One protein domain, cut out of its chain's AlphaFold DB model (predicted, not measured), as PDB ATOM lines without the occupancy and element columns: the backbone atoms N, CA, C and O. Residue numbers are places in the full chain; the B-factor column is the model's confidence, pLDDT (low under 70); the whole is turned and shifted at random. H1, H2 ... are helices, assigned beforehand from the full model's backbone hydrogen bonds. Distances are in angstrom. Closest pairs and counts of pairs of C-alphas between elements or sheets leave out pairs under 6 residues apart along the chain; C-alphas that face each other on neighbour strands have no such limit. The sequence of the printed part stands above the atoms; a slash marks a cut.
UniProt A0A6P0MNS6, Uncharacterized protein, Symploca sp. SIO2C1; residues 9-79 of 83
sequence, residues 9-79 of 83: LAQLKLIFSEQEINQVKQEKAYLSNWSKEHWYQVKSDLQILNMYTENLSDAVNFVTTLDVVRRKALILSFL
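What this domain is: This is residues 9 to 79 of the 83 residues of an uncharacterized protein of Symploca sp. SIO2C1 (UniProt A0A6P0MNS6). H4, the longest helix, makes one side of a wrap of five helices, H1 to H5, round H6, which forms the core. H2, H3 and H4 cross H6 steeply, H5 folds back on H4 as a helical hairpin, and H1 packs on H5. The printed part has 71 residues with six named helices, H1 to H6 in chain order, and no named strand: all helix. It is compact, with a radius of gyration of the C-alphas of 11.2 A and spans of 31 by 25 by 18 A.

Where its parts are: H4 is residues 39 to 51, 18.4 A long from C-alpha 39 at (44.492, 11.163, 98.628). H3 is residues 28 to 37, 14.4 A, and H2 residues 18 to 26, 12.7 A. H1 is residues 9 to 15, 10.2 A, from C-alpha 9 at (65.740, 17.321, 100.932). H5 is residues 56 to 65, 14.5 A. H6 is residues 68 to 79, 16.7 A, ending at C-alpha 79 (59.680, 12.449, 101.025).

How they stand to each other: H6 is the hub. H4 touches it with residues 42 to 46 alone, C-alphas of Val 42 and Leu 74 closest at 6.3 A, only just about perpendicular at 71 degrees. H3 touches H6 at Leu 31 and Ala 73, closest C-alphas 5.7 A apart, about perpendicular at 79 degrees. H2 touches residues 72 to 76 of H6 alone, C-alphas of Val 24 and Lys 72 closest at 5.9 A. H4 and H5 only just touch, with 3 pairs of C-alphas within 8 A, Leu 49 and Ala 59 closest at 5.7 A, at a shallow tilt of 27 degrees, opposite ways. H1 touches H5, C-alphas of Ile 15 and Val 60 closest at 5.5 A. H2 and H5 are apart. Every O i to N i+4 pair is within hydrogen-bond range in H2 to H6, and 2 of 3 in H1.

The domain as a whole: The C-alphas of Ala 29 and Asn 55 are farthest apart, 31.2 A. The printed part has no cut, and its five links are tight. Mean pLDDT of the printed part is 89.3; residue 53 is under 70.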
ATOM      1  N   LEU A   9      65.598  16.570  99.691       75.19
ATOM      2  CA  LEU A   9      65.740  17.321 100.932       75.19
ATOM      3  C   LEU A   9      66.148  18.781 100.686       75.19
ATOM      4  O   LEU A   9      65.629  19.665 101.356       75.19
ATOM      5  N   ALA A  10      67.051  19.044  99.739       80.31
ATOM      6  CA  ALA A  10      67.440  20.406  99.385       80.31
ATOM      7  C   ALA A  10      66.270  21.184  98.763       80.31
ATOM      8  O   ALA A  10      66.082  22.342  99.112       80.31
ATOM      9  N   GLN A  11      65.449  20.542  97.925       78.25
ATOM     10  CA  GLN A  11      64.240  21.157  97.362       78.25
ATOM     11  C   GLN A  11      63.193  21.450  98.445       78.25
ATOM     12  O   GLN A  11      62.660  22.554  98.507       78.25
ATOM     13  N   LEU A  12      62.959  20.503  99.361       82.00
ATOM     14  CA  LEU A  12      62.069  20.709 100.507       82.00
ATOM     15  C   LEU A  12      62.528  21.869 101.394       82.00
ATOM     16  O   LEU A  12      61.695  22.655 101.822       82.00
ATOM     17  N   LYS A  13      63.836  22.009 101.637       85.00
ATOM     18  CA  LYS A  13      64.397  23.095 102.459       85.00
ATOM     19  C   LYS A  13      64.245  24.490 101.839       85.00
ATOM     20  O   LYS A  13      64.442  25.470 102.549       85.00
ATOM     21  N   LEU A  14      63.904  24.598 100.551       85.50
ATOM     22  CA  LEU A  14      63.568  25.884  99.930       85.50
ATOM     23  C   LEU A  14      62.150  26.343 100.298       85.50
ATOM     24  O   LEU A  14      61.890  27.540 100.320       85.50
ATOM     25  N   ILE A  15      61.249  25.398 100.576       87.00
ATOM     26  CA  ILE A  15      59.807  25.646 100.721       87.00
ATOM     27  C   ILE A  15      59.347  25.470 102.178       87.00
ATOM     28  O   ILE A  15      58.450  26.173 102.634       87.00
ATOM     29  N   PHE A  16      59.964  24.549 102.921       89.31
ATOM     30  CA  PHE A  16      59.567  24.150 104.270       89.31
ATOM     31  C   PHE A  16      60.712  24.315 105.268       89.31
ATOM     32  O   PHE A  16      61.884  24.100 104.946       89.31
ATOM     33  N   SER A  17      60.364  24.624 106.518       88.94
ATOM     34  CA  SER A  17      61.345  24.706 107.598       88.94
ATOM     35  C   SER A  17      61.885  23.324 107.997       88.94
ATOM     36  O   SER A  17      61.198  22.301 107.917       88.94
ATOM     37  N   GLU A  18      63.121  23.273 108.501       89.12
ATOM     38  CA  GLU A  18      63.718  22.028 109.009       89.12
ATOM     39  C   GLU A  18      62.941  21.454 110.207       89.12
ATOM     40  O   GLU A  18      62.829  20.236 110.358       89.12
ATOM     41  N   GLN A  19      62.337  22.328 111.017       91.69
ATOM     42  CA  GLN A  19      61.451  21.938 112.110       91.69
ATOM     43  C   GLN A  19      60.219  21.182 111.597       91.69
ATOM     44  O   GLN A  19      59.916  20.108 112.116       91.69
ATOM     45  N   GLU A  20      59.536  21.689 110.566       90.56
ATOM     46  CA  GLU A  20      58.371  21.015 109.977       90.56
ATOM     47  C   GLU A  20      58.743  19.663 109.365       90.56
ATOM     48  O   GLU A  20      58.059  18.666 109.602       90.56
ATOM     49  N   ILE A  21      59.868  19.592 108.645       91.31
ATOM     50  CA  ILE A  21      60.369  18.333 108.076       91.31
ATOM     51  C   ILE A  21      60.625  17.297 109.182       91.31
ATOM     52  O   ILE A  21      60.330  16.112 109.010       91.31
ATOM     53  N   ASN A  22      61.156  17.720 110.330       91.94
ATOM     54  CA  ASN A  22      61.403  16.824 111.457       91.94
ATOM     55  C   ASN A  22      60.110  16.385 112.161       91.94
ATOM     56  O   ASN A  22      59.982  15.204 112.485       91.94
ATOM     57  N   GLN A  23      59.132  17.279 112.330       94.06
ATOM     58  CA  GLN A  23      57.810  16.921 112.866       94.06
ATOM     59  C   GLN A  23      57.112  15.871 111.994       94.06
ATOM     60  O   GLN A  23      56.574  14.895 112.505       94.06
ATOM     61  N   VAL A  24      57.198  16.000 110.668       94.50
ATOM     62  CA  VAL A  24      56.620  15.026 109.726       94.50
ATOM     63  C   VAL A  24      57.220  13.630 109.892       94.50
ATOM     64  O   VAL A  24      56.503  12.634 109.803       94.50
ATOM     65  N   LYS A  25      58.527  13.531 110.170       89.56
ATOM     66  CA  LYS A  25      59.173  12.238 110.449       89.56
ATOM     67  C   LYS A  25      58.632  11.598 111.730       89.56
ATOM     68  O   LYS A  25      58.474  10.381 111.759       89.56
ATOM     69  N   GLN A  26      58.340  12.400 112.754       93.69
ATOM     70  CA  GLN A  26      57.769  11.933 114.024       93.69
ATOM     71  C   GLN A  26      56.295  11.524 113.869       93.69
ATOM     72  O   GLN A  26      55.870  10.511 114.413       93.69
ATOM     73  N   GLU A  27      55.529  12.259 113.062       95.31
ATOM     74  CA  GLU A  27      54.087  12.058 112.841       95.31
ATOM     75  C   GLU A  27      53.772  11.124 111.653       95.31
ATOM     76  O   GLU A  27      52.623  11.024 111.213       95.31
ATOM     77  N   LYS A  28      54.776  10.410 111.123       92.62
ATOM     78  CA  LYS A  28      54.693   9.650 109.862       92.62
ATOM     79  C   LYS A  28      53.489   8.706 109.782       92.62
ATOM     80  O   LYS A  28      52.857   8.627 108.732       92.62
ATOM     81  N   ALA A  29      53.185   7.976 110.856       91.94
ATOM     82  CA  ALA A  29      52.095   6.997 110.864       91.94
ATOM     83  C   ALA A  29      50.718   7.667 110.722       91.94
ATOM     84  O   ALA A  29      49.929   7.276 109.863       91.94
ATOM     85  N   TYR A  30      50.469   8.715 111.513       95.44
ATOM     86  CA  TYR A  30      49.240   9.506 111.450       95.44
ATOM     87  C   TYR A  30      49.067  10.145 110.068       95.44
ATOM     88  O   TYR A  30      48.058   9.923 109.401       95.44
ATOM     89  N   LEU A  31      50.096  10.854 109.598       95.62
ATOM     90  CA  LEU A  31      50.077  11.534 108.305       95.62
ATOM     91  C   LEU A  31      49.918  10.548 107.140       95.62
ATOM     92  O   LEU A  31      49.250  10.861 106.163       95.62
ATOM     93  N   SER A  32      50.476   9.337 107.233       93.31
ATOM     94  CA  SER A  32      50.301   8.324 106.191       93.31
ATOM     95  C   SER A  32      48.867   7.804 106.102       93.31
ATOM     96  O   SER A  32      48.439   7.473 104.996       93.31
ATOM     97  N   ASN A  33      48.151   7.680 107.221       94.75
ATOM     98  CA  ASN A  33      46.742   7.283 107.207       94.75
ATOM     99  C   ASN A  33      45.873   8.433 106.705       94.75
ATOM    100  O   ASN A  33      45.098   8.247 105.768       94.75
ATOM    101  N   TRP A  34      46.106   9.638 107.225       95.44
ATOM    102  CA  TRP A  34      45.398  10.837 106.795       95.44
ATOM    103  C   TRP A  34      45.544  11.080 105.284       95.44
ATOM    104  O   TRP A  34      44.547  11.275 104.593       95.44
ATOM    105  N   SER A  35      46.759  10.962 104.731       93.88
ATOM    106  CA  SER A  35      47.006  11.107 103.287       93.88
ATOM    107  C   SER A  35      46.320  10.041 102.432       93.88
ATOM    108  O   SER A  35      46.041  10.302 101.266       93.88
ATOM    109  N   LYS A  36      46.065   8.837 102.963       92.12
ATOM    110  CA  LYS A  36      45.303   7.803 102.241       92.12
ATOM    111  C   LYS A  36      43.821   8.154 102.195       92.12
ATOM    112  O   LYS A  36      43.209   8.032 101.141       92.12
ATOM    113  N   GLU A  37      43.275   8.625 103.313       96.12
ATOM    114  CA  GLU A  37      41.885   9.088 103.412       96.12
ATOM    115  C   GLU A  37      41.633  10.332 102.543       96.12
ATOM    116  O   GLU A  37      40.570  10.466 101.942       96.12
ATOM    117  N   HIS A  38      42.640  11.199 102.402       95.44
ATOM    118  CA  HIS A  38      42.555  12.479 101.690       95.44
ATOM    119  C   HIS A  38      43.395  12.501 100.403       95.44
ATOM    120  O   HIS A  38      43.879  13.551  99.973       95.44
ATOM    121  N   TRP A  39      43.569  11.341  99.758       89.81
ATOM    122  CA  TRP A  39      44.492  11.163  98.628       89.81
ATOM    123  C   TRP A  39      44.299  12.184  97.500       89.81
ATOM    124  O   TRP A  39      45.276  12.726  96.985       89.81
ATOM    125  N   TYR A  40      43.049  12.485  97.134       92.94
ATOM    126  CA  TYR A  40      42.746  13.450  96.072       92.94
ATOM    127  C   TYR A  40      43.239  14.865  96.402       92.94
ATOM    128  O   TYR A  40      43.785  15.532  95.524       92.94
ATOM    129  N   GLN A  41      43.090  15.308  97.655       93.31
ATOM    130  CA  GLN A  41      43.546  16.630  98.094       93.31
ATOM    131  C   GLN A  41      45.069  16.707  98.061       93.31
ATOM    132  O   GLN A  41      45.626  17.595  97.426       93.31
ATOM    133  N   VAL A  42      45.738  15.712  98.646       91.06
ATOM    134  CA  VAL A  42      47.204  15.646  98.668       91.06
ATOM    135  C   VAL A  42      47.775  15.587  97.250       91.06
ATOM    136  O   VAL A  42      48.743  16.275  96.941       91.06
ATOM    137  N   LYS A  43      47.153  14.816  96.350       89.31
ATOM    138  CA  LYS A  43      47.555  14.748  94.940       89.31
ATOM    139  C   LYS A  43      47.379  16.086  94.221       89.31
ATOM    140  O   LYS A  43      48.280  16.483  93.488       89.31
ATOM    141  N   SER A  44      46.247  16.764  94.416       91.69
ATOM    142  CA  SER A  44      46.000  18.086  93.832       91.69
ATOM    143  C   SER A  44      47.026  19.100  94.328       91.69
ATOM    144  O   SER A  44      47.613  19.828  93.534       91.69
ATOM    145  N   ASP A  45      47.299  19.102  95.630       92.19
ATOM    146  CA  ASP A  45      48.254  20.027  96.226       92.19
ATOM    147  C   ASP A  45      49.678  19.786  95.710       92.19
ATOM    148  O   ASP A  45      50.406  20.736  95.433       92.19
ATOM    149  N   LEU A  46      50.071  18.522  95.512       88.19
ATOM    150  CA  LEU A  46      51.347  18.172  94.880       88.19
ATOM    151  C   LEU A  46      51.428  18.658  93.431       88.19
ATOM    152  O   LEU A  46      52.482  19.124  93.008       88.19
ATOM    153  N   GLN A  47      50.343  18.548  92.660       87.69
ATOM    154  CA  GLN A  47      50.306  19.045  91.283       87.69
ATOM    155  C   GLN A  47      50.469  20.564  91.238       87.69
ATOM    156  O   GLN A  47      51.282  21.056  90.460       87.69
ATOM    157  N   ILE A  48      49.764  21.287  92.110       88.94
ATOM    158  CA  ILE A  48      49.879  22.743  92.238       88.94
ATOM    159  C   ILE A  48      51.302  23.132  92.658       88.94
ATOM    160  O   ILE A  48      51.925  23.981  92.024       88.94
ATOM    161  N   LEU A  49      51.864  22.463  93.669       86.00
ATOM    162  CA  LEU A  49      53.228  22.734  94.117       86.00
ATOM    163  C   LEU A  49      54.255  22.466  93.006       86.00
ATOM    164  O   LEU A  49      55.163  23.270  92.818       86.00
ATOM    165  N   ASN A  50      54.075  21.394  92.227       81.31
ATOM    166  CA  ASN A  50      54.913  21.091  91.066       81.31
ATOM    167  C   ASN A  50      54.802  22.155  89.965       81.31
ATOM    168  O   ASN A  50      55.819  22.490  89.362       81.31
ATOM    169  N   MET A  51      53.617  22.730  89.733       83.25
ATOM    170  CA  MET A  51      53.448  23.854  88.800       83.25
ATOM    171  C   MET A  51      54.222  25.101  89.244       83.25
ATOM    172  O   MET A  51      54.721  25.838  88.400       83.25
ATOM    173  N   TYR A  52      54.369  25.314  90.553       80.69
ATOM    174  CA  TYR A  52      55.119  26.441  91.108       80.69
ATOM    175  C   TYR A  52      56.609  26.159  91.335       80.69
ATOM    176  O   TYR A  52      57.316  27.030  91.831       80.69
ATOM    177  N   THR A  53      57.136  24.988  90.962       66.12
ATOM    178  CA  THR A  53      58.567  24.672  91.182       66.12
ATOM    179  C   THR A  53      59.524  25.626  90.462       66.12
ATOM    180  O   THR A  53      60.665  25.785  90.896       66.12
ATOM    181  N   GLU A  54      59.062  26.302  89.408       71.25
ATOM    182  CA  GLU A  54      59.828  27.332  88.697       71.25
ATOM    183  C   GLU A  54      59.755  28.718  89.370       71.25
ATOM    184  O   GLU A  54      60.612  29.562  89.111       71.25
ATOM    185  N   ASN A  55      58.794  28.947  90.278       84.19
ATOM    186  CA  ASN A  55      58.665  30.173  91.070       84.19
ATOM    187  C   ASN A  55      58.549  29.865  92.572       84.19
ATOM    188  O   ASN A  55      57.465  29.633  93.113       84.19
ATOM    189  N   LEU A  56      59.683  29.962  93.267       82.94
ATOM    190  CA  LEU A  56      59.768  29.696  94.702       82.94
ATOM    191  C   LEU A  56      58.797  30.550  95.536       82.94
ATOM    192  O   LEU A  56      58.261  30.059  96.527       82.94
ATOM    193  N   SER A  57      58.543  31.800  95.139       86.31
ATOM    194  CA  SER A  57      57.625  32.678  95.872       86.31
ATOM    195  C   SER A  57      56.186  32.170  95.804       86.31
ATOM    196  O   SER A  57      55.485  32.185  96.815       86.31
ATOM    197  N   ASP A  58      55.749  31.689  94.640       88.06
ATOM    198  CA  ASP A  58      54.397  31.151  94.461       88.06
ATOM    199  C   ASP A  58      54.241  29.811  95.183       88.06
ATOM    200  O   ASP A  58      53.214  29.564  95.814       88.06
ATOM    201  N   ALA A  59      55.288  28.978  95.175       88.12
ATOM    202  CA  ALA A  59      55.321  27.720  95.914       88.12
ATOM    203  C   ALA A  59      55.190  27.942  97.430       88.12
ATOM    204  O   ALA A  59      54.389  27.273  98.087       88.12
ATOM    205  N   VAL A  60      55.937  28.907  97.982       88.25
ATOM    206  CA  VAL A  60      55.849  29.282  99.401       88.25
ATOM    207  C   VAL A  60      54.471  29.860  99.720       88.25
ATOM    208  O   VAL A  60      53.831  29.396 100.663       88.25
ATOM    209  N   ASN A  61      53.970  30.802  98.915       90.06
ATOM    210  CA  ASN A  61      52.641  31.383  99.108       90.06
ATOM    211  C   ASN A  61      51.558  30.301  99.114       90.06
ATOM    212  O   ASN A  61      50.782  30.227 100.065       90.06
ATOM    213  N   PHE A  62      51.553  29.404  98.125       91.94
ATOM    214  CA  PHE A  62      50.624  28.279  98.074       91.94
ATOM    215  C   PHE A  62      50.679  27.441  99.354       91.94
ATOM    216  O   PHE A  62      49.658  27.249 100.013       91.94
ATOM    217  N   VAL A  63      51.873  27.009  99.759       91.44
ATOM    218  CA  VAL A  63      52.074  26.187 100.955       91.44
ATOM    219  C   VAL A  63      51.583  26.881 102.229       91.44
ATOM    220  O   VAL A  63      51.039  26.214 103.108       91.44
ATOM    221  N   THR A  64      51.715  28.206 102.338       89.31
ATOM    222  CA  THR A  64      51.204  28.964 103.496       89.31
ATOM    223  C   THR A  64      49.679  29.063 103.557       89.31
ATOM    224  O   THR A  64      49.145  29.288 104.639       89.31
ATOM    225  N   THR A  65      48.969  28.857 102.441       93.12
ATOM    226  CA  THR A  65      47.492  28.819 102.429       93.12
ATOM    227  C   THR A  65      46.909  27.493 102.916       93.12
ATOM    228  O   THR A  65      45.709  27.402 103.174       93.12
ATOM    229  N   LEU A  66      47.741  26.458 103.039       93.50
ATOM    230  CA  LEU A  66      47.316  25.135 103.478       93.50
ATOM    231  C   LEU A  66      47.245  25.069 105.003       93.50
ATOM    232  O   LEU A  66      48.089  25.628 105.706       93.50
ATOM    233  N   ASP A  67      46.279  24.315 105.525       93.81
ATOM    234  CA  ASP A  67      46.279  23.989 106.945       93.81
ATOM    235  C   ASP A  67      47.487  23.113 107.317       93.81
ATOM    236  O   ASP A  67      48.147  22.485 106.480       93.81
ATOM    237  N   VAL A  68      47.775  23.064 108.616       92.50
ATOM    238  CA  VAL A  68      48.968  22.407 109.154       92.50
ATOM    239  C   VAL A  68      49.039  20.926 108.769       92.50
ATOM    240  O   VAL A  68      50.132  20.442 108.466       92.50
ATOM    241  N   VAL A  69      47.913  20.206 108.763       94.38
ATOM    242  CA  VAL A  69      47.890  18.764 108.479       94.38
ATOM    243  C   VAL A  69      48.135  18.522 106.993       94.38
ATOM    244  O   VAL A  69      49.009  17.724 106.652       94.38
ATOM    245  N   ARG A  70      47.464  19.274 106.108       94.38
ATOM    246  CA  ARG A  70      47.699  19.212 104.652       94.38
ATOM    247  C   ARG A  70      49.139  19.516 104.285       94.38
ATOM    248  O   ARG A  70      49.762  18.789 103.514       94.38
ATOM    249  N   ARG A  71      49.705  20.555 104.887       94.56
ATOM    250  CA  ARG A  71      51.084  20.972 104.643       94.56
ATOM    251  C   ARG A  71      52.094  19.893 105.047       94.56
ATOM    252  O   ARG A  71      52.993  19.556 104.280       94.56
ATOM    253  N   LYS A  72      51.899  19.275 106.214       94.75
ATOM    254  CA  LYS A  72      52.700  18.129 106.674       94.75
ATOM    255  C   LYS A  72      52.514  16.887 105.790       94.75
ATOM    256  O   LYS A  72      53.486  16.187 105.502       94.75
ATOM    257  N   ALA A  73      51.296  16.633 105.316       93.38
ATOM    258  CA  ALA A  73      50.987  15.555 104.378       93.38
ATOM    259  C   ALA A  73      51.675  15.742 103.011       93.38
ATOM    260  O   ALA A  73      52.152  14.762 102.427       93.38
ATOM    261  N   LEU A  74      51.808  16.984 102.530       92.00
ATOM    262  CA  LEU A  74      52.614  17.315 101.349       92.00
ATOM    263  C   LEU A  74      54.091  17.006 101.548       92.00
ATOM    264  O   LEU A  74      54.684  16.355 100.691       92.00
ATOM    265  N   ILE A  75      54.677  17.423 102.675       91.75
ATOM    266  CA  ILE A  75      56.079  17.118 102.992       91.75
ATOM    267  C   ILE A  75      56.284  15.600 103.012       91.75
ATOM    268  O   ILE A  75      57.219  15.094 102.391       91.75
ATOM    269  N   LEU A  76      55.396  14.856 103.685       91.44
ATOM    270  CA  LEU A  76      55.475  13.395 103.740       91.44
ATOM    271  C   LEU A  76      55.391  12.773 102.345       91.44
ATOM    272  O   LEU A  76      56.133  11.840 102.039       91.44
ATOM    273  N   SER A  77      54.502  13.290 101.501       88.12
ATOM    274  CA  SER A  77      54.369  12.833 100.122       88.12
ATOM    275  C   SER A  77      55.639  13.105  99.327       88.12
ATOM    276  O   SER A  77      56.186  12.170  98.764       88.12
ATOM    277  N   PHE A  78      56.199  14.314  99.382       85.88
ATOM    278  CA  PHE A  78      57.480  14.640  98.743       85.88
ATOM    279  C   PHE A  78      58.632  13.727  99.192       85.88
ATOM    280  O   PHE A  78      59.475  13.345  98.380       85.88
ATOM    281  N   LEU A  79      58.671  13.359 100.477       85.25
ATOM    282  CA  LEU A  79      59.680  12.449 101.025       85.25
ATOM    283  C   LEU A  79      59.494  10.993 100.566       85.25
ATOM    284  O   LEU A  79      60.483  10.273 100.447       85.25
TER     285      LEU A  79